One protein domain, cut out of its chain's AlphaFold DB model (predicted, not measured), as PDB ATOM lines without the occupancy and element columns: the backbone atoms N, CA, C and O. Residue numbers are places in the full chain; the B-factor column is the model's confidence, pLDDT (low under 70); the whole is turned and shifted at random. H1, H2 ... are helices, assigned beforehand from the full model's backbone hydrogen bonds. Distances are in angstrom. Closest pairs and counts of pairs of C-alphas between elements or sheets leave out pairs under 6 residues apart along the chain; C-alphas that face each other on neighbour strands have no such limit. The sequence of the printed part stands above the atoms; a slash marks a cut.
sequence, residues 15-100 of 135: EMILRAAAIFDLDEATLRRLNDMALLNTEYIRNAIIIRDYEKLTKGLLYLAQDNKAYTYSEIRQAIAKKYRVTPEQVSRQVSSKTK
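What this domain is: This is residues 15 to 100 of the 135 residues of an uncharacterized protein of Bacteroidales bacterium (UniProt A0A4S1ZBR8). One long helix, H3, runs through the middle as a spine, with H4 folding back along it and H5 crossing it on one side, while H1 crosses its early part on the other side. H2 packs on H1 and sits at one end of the model, beyond the spine, and residues 62 to 68 stick out at the other end. The printed part has 86 residues with five named helices, H1 to H5 in chain order, and no named strand: the class is all helix, and the helix packing is mostly crossed. It is only just loose, close to compact, with a radius of gyration of the C-alphas of 14.5 A, and it is elongated, spanning 44 by 27 by 24 A.

How they stand to each other: H3, residues 42 to 63, is the hub, touching three other helices. H4, residues 73 to 84, touches H3 at residues 50 to 58 alone, the closest C-alphas being those of Leu 57 and Ile 76, 7.0 A apart. The two form a helical hairpin, opposite ways at a tilt of 36 degrees, only just steep. H5, residues 88 to 96, touches H3 at residues 47 to 54 alone, about perpendicular at 81 degrees; the closest C-alphas, of Ile 51 and Val 95, are 5.6 A apart. H5 also touches H4, at residues 77 to 81 of H4 alone, only just about perpendicular at 71 degrees, with the closest C-alphas, of Ala 81 and Pro 88, 5.3 A apart. H1, residues 15 to 24, touches H3 at residues 45 to 49 alone, about perpendicular at 76 degrees, and the closest C-alphas, of Ala 20 and Ile 45, are 6.6 A apart. H2, residues 28 to 36, touches H1 at a steep tilt of 60 degrees, opposite ways, with the closest C-alphas, of Ala 21 and Glu 28, 5.6 A apart. H2 and H3 are only just apart, closest 8.1 A. H1 and H2 are each apart from H4 and H5. Every O i to N i+4 pair is within hydrogen-bond range in H1, H2, H4 and H5, and 16 of 18 are in H3.

Where its parts are: H3 measures 30.8 A from C-alpha 42 at (-26.379, -33.475, 27.921) to C-alpha 63 at (-33.925, -39.541, 57.208). H4 measures 16.7 A, H1 14.4 A, H2 12.2 A and H5 11.9 A. H1 begins at C-alpha 15, (-38.298, -33.502, 33.089), and H5 ends at C-alpha 96, (-17.850, -42.718, 43.149).

The domain as a whole: The two C-alphas farthest apart are those of Met 37 and Asn 68, 45.4 A. The printed part has no cut. The links H1 to H2, H2 to H3 and H4 to H5 are tight, H3 to H4 is short, and no link is long. The mean pLDDT of the printed part is 80.7; residues 59 to 70 and 97 to 100 are under 70.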
ATOM      1  N   GLU A  15     -38.567 -33.184  31.681       90.38
ATOM      2  CA  GLU A  15     -38.298 -33.502  33.089       90.38
ATOM      3  C   GLU A  15     -36.829 -33.233  33.455       90.38
ATOM      4  O   GLU A  15     -36.533 -32.679  34.513       90.38
ATOM      5  N   MET A  16     -35.887 -33.603  32.584       89.56
ATOM      6  CA  MET A  16     -34.463 -33.381  32.831       89.56
ATOM      7  C   MET A  16     -34.091 -31.900  32.763       89.56
ATOM      8  O   MET A  16     -33.228 -31.479  33.528       89.56
ATOM      9  N   ILE A  17     -34.736 -31.112  31.898       92.88
ATOM     10  CA  ILE A  17     -34.508 -29.664  31.794       92.88
ATOM     11  C   ILE A  17     -34.961 -28.957  33.070       92.88
ATOM     12  O   ILE A  17     -34.173 -28.216  33.649       92.88
ATOM     13  N   LEU A  18     -36.176 -29.241  33.552       93.19
ATOM     14  CA  LEU A  18     -36.698 -28.677  34.806       93.19
ATOM     15  C   LEU A  18     -35.766 -28.979  35.983       93.19
ATOM     16  O   LEU A  18     -35.455 -28.137  36.823       93.19
ATOM     17  N   ARG A  19     -35.266 -30.212  36.029       90.50
ATOM     18  CA  ARG A  19     -34.362 -30.644  37.094       90.50
ATOM     19  C   ARG A  19     -32.970 -30.049  36.950       90.50
ATOM     20  O   ARG A  19     -32.347 -29.757  37.964       90.50
ATOM     21  N   ALA A  20     -32.486 -29.859  35.727       91.31
ATOM     22  CA  ALA A  20     -31.236 -29.159  35.469       91.31
ATOM     23  C   ALA A  20     -31.333 -27.687  35.888       91.31
ATOM     24  O   ALA A  20     -30.439 -27.218  36.584       91.31
ATOM     25  N   ALA A  21     -32.429 -27.002  35.551       92.81
ATOM     26  CA  ALA A  21     -32.705 -25.632  35.983       92.81
ATOM     27  C   ALA A  21     -32.604 -25.506  37.509       92.81
ATOM     28  O   ALA A  21     -31.840 -24.690  38.012       92.81
ATOM     29  N   ALA A  22     -33.256 -26.414  38.243       89.69
ATOM     30  CA  ALA A  22     -33.202 -26.442  39.702       89.69
ATOM     31  C   ALA A  22     -31.822 -26.814  40.288       89.69
ATOM     32  O   ALA A  22     -31.487 -26.386  41.388       89.69
ATOM     33  N   ILE A  23     -31.029 -27.651  39.607       87.38
ATOM     34  CA  ILE A  23     -29.692 -28.060  40.084       87.38
ATOM     35  C   ILE A  23     -28.656 -26.956  39.863       87.38
ATOM     36  O   ILE A  23     -27.782 -26.776  40.710       87.38
ATOM     37  N   PHE A  24     -28.723 -26.273  38.722       87.25
ATOM     38  CA  PHE A  24     -27.736 -25.277  38.309       87.25
ATOM     39  C   PHE A  24     -28.161 -23.835  38.598       87.25
ATOM     40  O   PHE A  24     -27.367 -22.937  38.342       87.25
ATOM     41  N   ASP A  25     -29.371 -23.631  39.128       88.19
ATOM     42  CA  ASP A  25     -29.974 -22.315  39.368       88.19
ATOM     43  C   ASP A  25     -30.001 -21.459  38.089       88.19
ATOM     44  O   ASP A  25     -29.516 -20.331  38.028       88.19
ATOM     45  N   LEU A  26     -30.506 -22.066  37.011       89.75
ATOM     46  CA  LEU A  26     -30.580 -21.463  35.680       89.75
ATOM     47  C   LEU A  26     -32.027 -21.332  35.224       89.75
ATOM     48  O   LEU A  26     -32.867 -22.176  35.526       89.75
ATOM     49  N   ASP A  27     -32.286 -20.312  34.409       92.62
ATOM     50  CA  ASP A  27     -33.582 -20.109  33.771       92.62
ATOM     51  C   ASP A  27     -33.930 -21.251  32.793       92.62
ATOM     52  O   ASP A  27     -33.136 -21.653  31.931       92.62
ATOM     53  N   GLU A  28     -35.158 -21.756  32.909       93.31
ATOM     54  CA  GLU A  28     -35.653 -22.874  32.110       93.31
ATOM     55  C   GLU A  28     -35.745 -22.528  30.626       93.31
ATOM     56  O   GLU A  28     -35.385 -23.351  29.782       93.31
ATOM     57  N   ALA A  29     -36.218 -21.325  30.287       92.56
ATOM     58  CA  ALA A  29     -36.390 -20.925  28.893       92.56
ATOM     59  C   ALA A  29     -35.039 -20.869  28.169       92.56
ATOM     60  O   ALA A  29     -34.919 -21.303  27.020       92.56
ATOM     61  N   THR A  30     -34.002 -20.409  28.866       91.75
ATOM     62  CA  THR A  30     -32.621 -20.422  28.381       91.75
ATOM     63  C   THR A  30     -32.117 -21.848  28.166       91.75
ATOM     64  O   THR A  30     -31.619 -22.164  27.084       91.75
ATOM     65  N   LEU A  31     -32.297 -22.741  29.146       92.00
ATOM     66  CA  LEU A  31     -31.891 -24.143  29.006       92.00
ATOM     67  C   LEU A  31     -32.617 -24.858  27.862       92.00
ATOM     68  O   LEU A  31     -31.977 -25.609  27.128       92.00
ATOM     69  N   ARG A  32     -33.916 -24.603  27.663       93.56
ATOM     70  CA  ARG A  32     -34.697 -25.165  26.546       93.56
ATOM     71  C   ARG A  32     -34.124 -24.749  25.200       93.56
ATOM     72  O   ARG A  32     -33.793 -25.613  24.397       93.56
ATOM     73  N   ARG A  33     -33.888 -23.449  25.001       92.31
ATOM     74  CA  ARG A  33     -33.284 -22.930  23.764       92.31
ATOM     75  C   ARG A  33     -31.920 -23.562  23.488       92.31
ATOM     76  O   ARG A  33     -31.656 -23.996  22.371       92.31
ATOM     77  N   LEU A  34     -31.058 -23.649  24.503       90.00
ATOM     78  CA  LEU A  34     -29.736 -24.270  24.360       90.00
ATOM     79  C   LEU A  34     -29.821 -25.778  24.081       90.00
ATOM     80  O   LEU A  34     -28.973 -26.319  23.364       90.00
ATOM     81  N   ASN A  35     -30.822 -26.458  24.649       91.94
ATOM     82  CA  ASN A  35     -31.099 -27.862  24.380       91.94
ATOM     83  C   ASN A  35     -31.536 -28.044  22.925       91.94
ATOM     84  O   ASN A  35     -30.918 -28.836  22.227       91.94
ATOM     85  N   ASP A  36     -32.498 -27.255  22.441       89.88
ATOM     86  CA  ASP A  36     -32.998 -27.314  21.059       89.88
ATOM     87  C   ASP A  36     -31.888 -27.061  20.028       89.88
ATOM     88  O   ASP A  36     -31.865 -27.667  18.959       89.88
ATOM     89  N   MET A  37     -30.908 -26.221  20.378       89.44
ATOM     90  CA  MET A  37     -29.710 -25.967  19.569       89.44
ATOM     91  C   MET A  37     -28.611 -27.042  19.711       89.44
ATOM     92  O   MET A  37     -27.542 -26.914  19.115       89.44
ATOM     93  N   ALA A  38     -28.822 -28.091  20.513       85.75
ATOM     94  CA  ALA A  38     -27.846 -29.141  20.827       85.75
ATOM     95  C   ALA A  38     -26.488 -28.616  21.362       85.75
ATOM     96  O   ALA A  38     -25.427 -29.236  21.164       85.75
ATOM     97  N   LEU A  39     -26.529 -27.475  22.063       85.62
ATOM     98  CA  LEU A  39     -25.365 -26.796  22.650       85.62
ATOM     99  C   LEU A  39     -25.059 -27.266  24.076       85.62
ATOM    100  O   LEU A  39     -23.950 -27.065  24.571       85.62
ATOM    101  N   LEU A  40     -26.013 -27.920  24.736       86.19
ATOM    102  CA  LEU A  40     -25.815 -28.448  26.079       86.19
ATOM    103  C   LEU A  40     -24.919 -29.689  26.081       86.19
ATOM    104  O   LEU A  40     -25.022 -30.576  25.232       86.19
ATOM    105  N   ASN A  41     -24.092 -29.805  27.121       86.62
ATOM    106  CA  ASN A  41     -23.436 -31.063  27.452       86.62
ATOM    107  C   ASN A  41     -24.439 -31.977  28.176       86.62
ATOM    108  O   ASN A  41     -24.509 -32.016  29.406       86.62
ATOM    109  N   THR A  42     -25.260 -32.681  27.395       86.88
ATOM    110  CA  THR A  42     -26.379 -33.475  27.921       86.88
ATOM    111  C   THR A  42     -25.921 -34.672  28.754       86.88
ATOM    112  O   THR A  42     -26.611 -35.056  29.698       86.88
ATOM    113  N   GLU A  43     -24.729 -35.214  28.484       85.19
ATOM    114  CA  GLU A  43     -24.104 -36.249  29.313       85.19
ATOM    115  C   GLU A  43     -23.745 -35.706  30.701       85.19
ATOM    116  O   GLU A  43     -24.115 -36.303  31.713       85.19
ATOM    117  N   TYR A  44     -23.079 -34.549  30.763       85.88
ATOM    118  CA  TYR A  44     -22.728 -33.907  32.031       85.88
ATOM    119  C   TYR A  44     -23.972 -33.596  32.867       85.88
ATOM    120  O   TYR A  44     -24.026 -33.933  34.050       85.88
ATOM    121  N   ILE A  45     -25.000 -33.021  32.238       88.94
ATOM    122  CA  ILE A  45     -26.257 -32.683  32.914       88.94
ATOM    123  C   ILE A  45     -26.956 -33.948  33.426       88.94
ATOM    124  O   ILE A  45     -27.370 -33.997  34.586       88.94
ATOM    125  N   ARG A  46     -27.032 -35.011  32.615       88.75
ATOM    126  CA  ARG A  46     -27.586 -36.306  33.042       88.75
ATOM    127  C   ARG A  46     -26.827 -36.877  34.238       88.75
ATOM    128  O   ARG A  46     -27.456 -37.337  35.189       88.75
ATOM    129  N   ASN A  47     -25.498 -36.822  34.212       87.12
ATOM    130  CA  ASN A  47     -24.659 -37.295  35.310       87.12
ATOM    131  C   ASN A  47     -24.926 -36.499  36.597       87.12
ATOM    132  O   ASN A  47     -25.088 -37.101  37.655       87.12
ATOM    133  N   ALA A  48     -25.043 -35.171  36.509       87.75
ATOM    134  CA  ALA A  48     -25.368 -34.318  37.652       87.75
ATOM    135  C   ALA A  48     -26.741 -34.661  38.258       87.75
ATOM    136  O   ALA A  48     -26.869 -34.791  39.477       87.75
ATOM    137  N   ILE A  49     -27.750 -34.890  37.411       90.75
ATOM    138  CA  ILE A  49     -29.092 -35.314  37.834       90.75
ATOM    139  C   ILE A  49     -29.044 -36.674  38.553       90.75
ATOM    140  O   ILE A  49     -29.644 -36.825  39.619       90.75
ATOM    141  N   ILE A  50     -28.310 -37.651  38.008       89.50
ATOM    142  CA  ILE A  50     -28.147 -38.984  38.614       89.50
ATOM    143  C   ILE A  50     -27.472 -38.885  39.987       89.50
ATOM    144  O   ILE A  50     -27.953 -39.485  40.950       89.50
ATOM    145  N   ILE A  51     -26.391 -38.107  40.093       87.00
ATOM    146  CA  ILE A  51     -25.680 -37.886  41.358       87.00
ATOM    147  C   ILE A  51     -26.619 -37.248  42.381       87.00
ATOM    148  O   ILE A  51     -26.677 -37.708  43.518       87.00
ATOM    149  N   ARG A  52     -27.410 -36.244  41.984       86.94
ATOM    150  CA  ARG A  52     -28.358 -35.579  42.884       86.94
ATOM    151  C   ARG A  52     -29.453 -36.521  43.386       86.94
ATOM    152  O   ARG A  52     -29.783 -36.467  44.567       86.94
ATOM    153  N   ASP A  53     -29.992 -37.394  42.533       87.56
ATOM    154  CA  ASP A  53     -30.970 -38.412  42.951       87.56
ATOM    155  C   ASP A  53     -30.362 -39.443  43.892       87.56
ATOM    156  O   ASP A  53     -30.968 -39.782  44.910       87.56
ATOM    157  N   TYR A  54     -29.152 -39.906  43.582       86.31
ATOM    158  CA  TYR A  54     -28.417 -40.798  44.466       86.31
ATOM    159  C   TYR A  54     -28.180 -40.146  45.824       86.31
ATOM    160  O   TYR A  54     -28.468 -40.749  46.853       86.31
ATOM    161  N   GLU A  55     -27.722 -38.895  45.850       83.38
ATOM    162  CA  GLU A  55     -27.549 -38.137  47.084       83.38
ATOM    163  C   GLU A  55     -28.861 -37.926  47.827       83.38
ATOM    164  O   GLU A  55     -28.861 -38.019  49.042       83.38
ATOM    165  N   LYS A  56     -29.984 -37.663  47.154       83.06
ATOM    166  CA  LYS A  56     -31.281 -37.508  47.828       83.06
ATOM    167  C   LYS A  56     -31.705 -38.807  48.516       83.06
ATOM    168  O   LYS A  56     -32.126 -38.772  49.667       83.06
ATOM    169  N   LEU A  57     -31.546 -39.945  47.839       79.12
ATOM    170  CA  LEU A  57     -31.898 -41.265  48.371       79.12
ATOM    171  C   LEU A  57     -30.915 -41.752  49.449       79.12
ATOM    172  O   LEU A  57     -31.312 -42.488  50.343       79.12
ATOM    173  N   THR A  58     -29.651 -41.317  49.400       76.38
ATOM    174  CA  THR A  58     -28.607 -41.728  50.359       76.38
ATOM    175  C   THR A  58     -28.380 -40.749  51.508       76.38
ATOM    176  O   THR A  58     -28.152 -41.195  52.621       76.38
ATOM    177  N   LYS A  59     -28.522 -39.432  51.320       65.69
ATOM    178  CA  LYS A  59     -28.732 -38.475  52.429       65.69
ATOM    179  C   LYS A  59     -30.060 -38.777  53.115       65.69
ATOM    180  O   LYS A  59     -30.163 -38.670  54.330       65.69
ATOM    181  N   GLY A  60     -31.029 -39.265  52.340       50.22
ATOM    182  CA  GLY A  60     -32.219 -39.937  52.827       50.22
ATOM    183  C   GLY A  60     -31.927 -41.113  53.757       50.22
ATOM    184  O   GLY A  60     -32.734 -41.325  54.631       50.22
ATOM    185  N   LEU A  61     -30.783 -41.810  53.713       49.84
ATOM    186  CA  LEU A  61     -30.461 -42.856  54.709       49.84
ATOM    187  C   LEU A  61     -30.281 -42.310  56.136       49.84
ATOM    188  O   LEU A  61     -30.425 -43.074  57.081       49.84
ATOM    189  N   LEU A  62     -30.041 -41.003  56.310       49.00
ATOM    190  CA  LEU A  62     -30.134 -40.333  57.618       49.00
ATOM    191  C   LEU A  62     -31.589 -39.986  58.003       49.00
ATOM    192  O   LEU A  62     -31.894 -39.895  59.185       49.00
ATOM    193  N   TYR A  63     -32.489 -39.828  57.024       40.12
ATOM    194  CA  TYR A  63     -33.925 -39.541  57.208       40.12
ATOM    195  C   TYR A  63     -34.827 -40.794  57.140       40.12
ATOM    196  O   TYR A  63     -35.954 -40.761  57.618       40.12
ATOM    197  N   LEU A  64     -34.342 -41.925  56.620       45.28
ATOM    198  CA  LEU A  64     -35.008 -43.233  56.558       45.28
ATOM    199  C   LEU A  64     -35.070 -43.906  57.936       45.28
ATOM    200  O   LEU A  64     -35.664 -44.966  58.079       45.28
ATOM    201  N   ALA A  65     -34.523 -43.269  58.973       48.50
ATOM    202  CA  ALA A  65     -34.909 -43.562  60.347       48.50
ATOM    203  C   ALA A  65     -36.387 -43.204  60.630       48.50
ATOM    204  O   ALA A  65     -36.950 -43.712  61.593       48.50
ATOM    205  N   GLN A  66     -37.021 -42.346  59.815       49.88
ATOM    206  CA  GLN A  66     -38.418 -41.922  59.996       49.88
ATOM    207  C   GLN A  66     -39.430 -42.702  59.149       49.88
ATOM    208  O   GLN A  66     -40.615 -42.676  59.466       49.88
ATOM    209  N   ASP A  67     -38.991 -43.411  58.109       49.59
ATOM    210  CA  ASP A  67     -39.871 -44.177  57.227       49.59
ATOM    211  C   ASP A  67     -39.316 -45.602  57.153       49.59
ATOM    212  O   ASP A  67     -38.208 -45.794  56.665       49.59
ATOM    213  N   ASN A  68     -40.055 -46.582  57.690       51.50
ATOM    214  CA  ASN A  68     -39.688 -47.982  58.006       51.50
ATOM    215  C   ASN A  68     -39.157 -48.859  56.837       51.50
ATOM    216  O   ASN A  68     -39.273 -50.085  56.856       51.50
ATOM    217  N   LYS A  69     -38.591 -48.272  55.783       56.59
ATOM    218  CA  LYS A  69     -38.032 -48.954  54.617       56.59
ATOM    219  C   LYS A  69     -36.523 -48.747  54.582       56.59
ATOM    220  O   LYS A  69     -36.009 -47.789  54.008       56.59
ATOM    221  N   ALA A  70     -35.803 -49.681  55.191       61.09
ATOM    222  CA  ALA A  70     -34.357 -49.761  55.069       61.09
ATOM    223  C   ALA A  70     -33.994 -50.241  53.654       61.09
ATOM    224  O   ALA A  70     -34.122 -51.422  53.345       61.09
ATOM    225  N   TYR A  71     -33.567 -49.326  52.786       70.69
ATOM    226  CA  TYR A  71     -32.997 -49.672  51.483       70.69
ATOM    227  C   TYR A  71     -31.475 -49.754  51.579       70.69
ATOM    228  O   TYR A  71     -30.825 -48.926  52.215       70.69
ATOM    229  N   THR A  72     -30.878 -50.718  50.893       79.44
ATOM    230  CA  THR A  72     -29.425 -50.822  50.757       79.44
ATOM    231  C   THR A  72     -28.904 -49.894  49.658       79.44
ATOM    232  O   THR A  72     -29.576 -49.597  48.665       79.44
ATOM    233  N   TYR A  73     -27.632 -49.497  49.754       81.06
ATOM    234  CA  TYR A  73     -26.953 -48.758  48.681       81.06
ATOM    235  C   TYR A  73     -26.949 -49.495  47.330       81.06
ATOM    236  O   TYR A  73     -26.736 -48.859  46.296       81.06
ATOM    237  N   SER A  74     -27.113 -50.823  47.324       85.00
ATOM    238  CA  SER A  74     -27.208 -51.629  46.103       85.00
ATOM    239  C   SER A  74     -28.575 -51.459  45.439       85.00
ATOM    240  O   SER A  74     -28.649 -51.135  44.254       85.00
ATOM    241  N   GLU A  75     -29.655 -51.565  46.216       86.00
ATOM    242  CA  GLU A  75     -31.027 -51.373  45.730       86.00
ATOM    243  C   GLU A  75     -31.247 -49.951  45.209       86.00
ATOM    244  O   GLU A  75     -31.831 -49.769  44.141       86.00
ATOM    245  N   ILE A  76     -30.686 -48.941  45.887       86.56
ATOM    246  CA  ILE A  76     -30.707 -47.550  45.408       86.56
ATOM    247  C   ILE A  76     -30.030 -47.440  44.033       86.56
ATOM    248  O   ILE A  76     -30.571 -46.815  43.117       86.56
ATOM    249  N   ARG A  77     -28.860 -48.068  43.852       88.81
ATOM    250  CA  ARG A  77     -28.146 -48.056  42.565       88.81
ATOM    251  C   ARG A  77     -28.943 -48.744  41.464       88.81
ATOM    252  O   ARG A  77     -29.014 -48.207  40.363       88.81
ATOM    253  N   GLN A  78     -29.563 -49.885  41.756       89.50
ATOM    254  CA  GLN A  78     -30.404 -50.604  40.795       89.50
ATOM    255  C   GLN A  78     -31.658 -49.805  40.412       89.50
ATOM    256  O   GLN A  78     -32.003 -49.731  39.231       89.50
ATOM    257  N   ALA A  79     -32.310 -49.153  41.376       88.75
ATOM    258  CA  ALA A  79     -33.482 -48.320  41.123       88.75
ATOM    259  C   ALA A  79     -33.151 -47.126  40.211       88.75
ATOM    260  O   ALA A  79     -33.859 -46.867  39.236       88.75
ATOM    261  N   ILE A  80     -32.037 -46.436  40.480       89.44
ATOM    262  CA  ILE A  80     -31.545 -45.332  39.643       89.44
ATOM    263  C   ILE A  80     -31.156 -45.840  38.252       89.44
ATOM    264  O   ILE A  80     -31.565 -45.252  37.251       89.44
ATOM    265  N   ALA A  81     -30.426 -46.953  38.175       89.25
ATOM    266  CA  ALA A  81     -30.042 -47.583  36.916       89.25
ATOM    267  C   ALA A  81     -31.265 -47.855  36.025       89.25
ATOM    268  O   ALA A  81     -31.298 -47.447  34.861       89.25
ATOM    269  N   LYS A  82     -32.327 -48.427  36.606       89.56
ATOM    270  CA  LYS A  82     -33.599 -48.672  35.917       89.56
ATOM    271  C   LYS A  82     -34.279 -47.377  35.459       89.56
ATOM    272  O   LYS A  82     -34.723 -47.310  34.315       89.56
ATOM    273  N   LYS A  83     -34.337 -46.348  36.315       87.81
ATOM    274  CA  LYS A  83     -34.964 -45.050  35.995       87.81
ATOM    275  C   LYS A  83     -34.297 -44.371  34.795       87.81
ATOM    276  O   LYS A  83     -34.990 -43.876  33.914       87.81
ATOM    277  N   TYR A  84     -32.966 -44.376  34.749       86.62
ATOM    278  CA  TYR A  84     -32.195 -43.677  33.715       86.62
ATOM    279  C   TYR A  84     -31.759 -44.564  32.546       86.62
ATOM    280  O   TYR A  84     -31.074 -44.076  31.649       86.62
ATOM    281  N   ARG A  85     -32.162 -45.844  32.533       88.00
ATOM    282  CA  ARG A  85     -31.761 -46.843  31.525       88.00
ATOM    283  C   ARG A  85     -30.236 -46.928  31.364       88.00
ATOM    284  O   ARG A  85     -29.715 -46.986  30.255       88.00
ATOM    285  N   VAL A  86     -29.533 -46.918  32.492       87.06
ATOM    286  CA  VAL A  86     -28.073 -47.083  32.595       87.06
ATOM    287  C   VAL A  86     -27.762 -48.332  33.413       87.06
ATOM    288  O   VAL A  86     -28.648 -48.874  34.072       87.06
ATOM    289  N   THR A  87     -26.519 -48.805  33.402       88.06
ATOM    290  CA  THR A  87     -26.130 -49.959  34.225       88.06
ATOM    291  C   THR A  87     -25.807 -49.544  35.671       88.06
ATOM    292  O   THR A  87     -25.375 -48.409  35.911       88.06
ATOM    293  N   PRO A  88     -25.959 -50.439  36.665       87.06
ATOM    294  CA  PRO A  88     -25.561 -50.162  38.049       87.06
ATOM    295  C   PRO A  88     -24.078 -49.778  38.204       87.06
ATOM    296  O   PRO A  88     -23.717 -49.002  39.096       87.06
ATOM    297  N   GLU A  89     -23.205 -50.275  37.326       87.00
ATOM    298  CA  GLU A  89     -21.783 -49.927  37.277       87.00
ATOM    299  C   GLU A  89     -21.578 -48.495  36.778       87.00
ATOM    300  O   GLU A  89     -20.726 -47.788  37.313       87.00
ATOM    301  N   GLN A  90     -22.363 -48.039  35.793       84.75
ATOM    302  CA  GLN A  90     -22.337 -46.645  35.334       84.75
ATOM    303  C   GLN A  90     -22.761 -45.696  36.456       84.75
ATOM    304  O   GLN A  90     -22.042 -44.735  36.727       84.75
ATOM    305  N   VAL A  91     -23.841 -46.026  37.178       85.94
ATOM    306  CA  VAL A  91     -24.263 -45.273  38.373       85.94
ATOM    307  C   VAL A  91     -23.144 -45.262  39.409       85.94
ATOM    308  O   VAL A  91     -22.757 -44.201  39.887       85.94
ATOM    309  N   SER A  92     -22.559 -46.426  39.715       85.81
ATOM    310  CA  SER A  92     -21.451 -46.542  40.672       85.81
ATOM    311  C   SER A  92     -20.253 -45.679  40.272       85.81
ATOM    312  O   SER A  92     -19.685 -44.998  41.120       85.81
ATOM    313  N   ARG A  93     -19.879 -45.656  38.988       84.69
ATOM    314  CA  ARG A  93     -18.799 -44.805  38.467       84.69
ATOM    315  C   ARG A  93     -19.123 -43.321  38.610       84.69
ATOM    316  O   ARG A  93     -18.259 -42.586  39.066       84.69
ATOM    317  N   GLN A  94     -20.344 -42.901  38.278       82.69
ATOM    318  CA  GLN A  94     -20.792 -41.505  38.382       82.69
ATOM    319  C   GLN A  94     -20.790 -41.004  39.836       82.69
ATOM    320  O   GLN A  94     -20.312 -39.904  40.107       82.69
ATOM    321  N   VAL A  95     -21.267 -41.819  40.783       80.81
ATOM    322  CA  VAL A  95     -21.363 -41.429  42.206       80.81
ATOM    323  C   VAL A  95     -20.043 -41.591  42.965       80.81
ATOM    324  O   VAL A  95     -19.771 -40.829  43.888       80.81
ATOM    325  N   SER A  96     -19.200 -42.559  42.581       73.44
ATOM    326  CA  SER A  96     -17.850 -42.718  43.149       73.44
ATOM    327  C   SER A  96     -16.882 -41.658  42.634       73.44
ATOM    328  O   SER A  96     -15.939 -41.300  43.337       73.44
ATOM    329  N   SER A  97     -17.139 -41.087  41.453       59.97
ATOM    330  CA  SER A  97     -16.393 -39.946  40.924       59.97
ATOM    331  C   SER A  97     -16.737 -38.625  41.619       59.97
ATOM    332  O   SER A  97     -16.884 -37.605  40.949       59.97
ATOM    333  N   LYS A  98     -16.753 -38.602  42.963       50.88
ATOM    334  CA  LYS A  98     -16.749 -37.377  43.793       50.88
ATOM    335  C   LYS A  98     -15.594 -36.410  43.465       50.88
ATOM    336  O   LYS A  98     -15.516 -35.325  44.027       50.88
ATOM    337  N   THR A  99     -14.724 -36.763  42.525       49.78
ATOM    338  CA  THR A  99     -13.586 -35.970  42.077       49.78
ATOM    339  C   THR A  99     -13.324 -36.222  40.594       49.78
ATOM    340  O   THR A  99     -12.400 -36.941  40.219       49.78
ATOM    341  N   LYS A 100     -14.114 -35.636  39.693       48.47
ATOM    342  CA  LYS A 100     -13.656 -35.452  38.307       48.47
ATOM    343  C   LYS A 100     -13.837 -34.005  37.885       48.47
ATOM    344  O   LYS A 100     -14.881 -33.633  37.374       48.47
TER     345      LYS A 100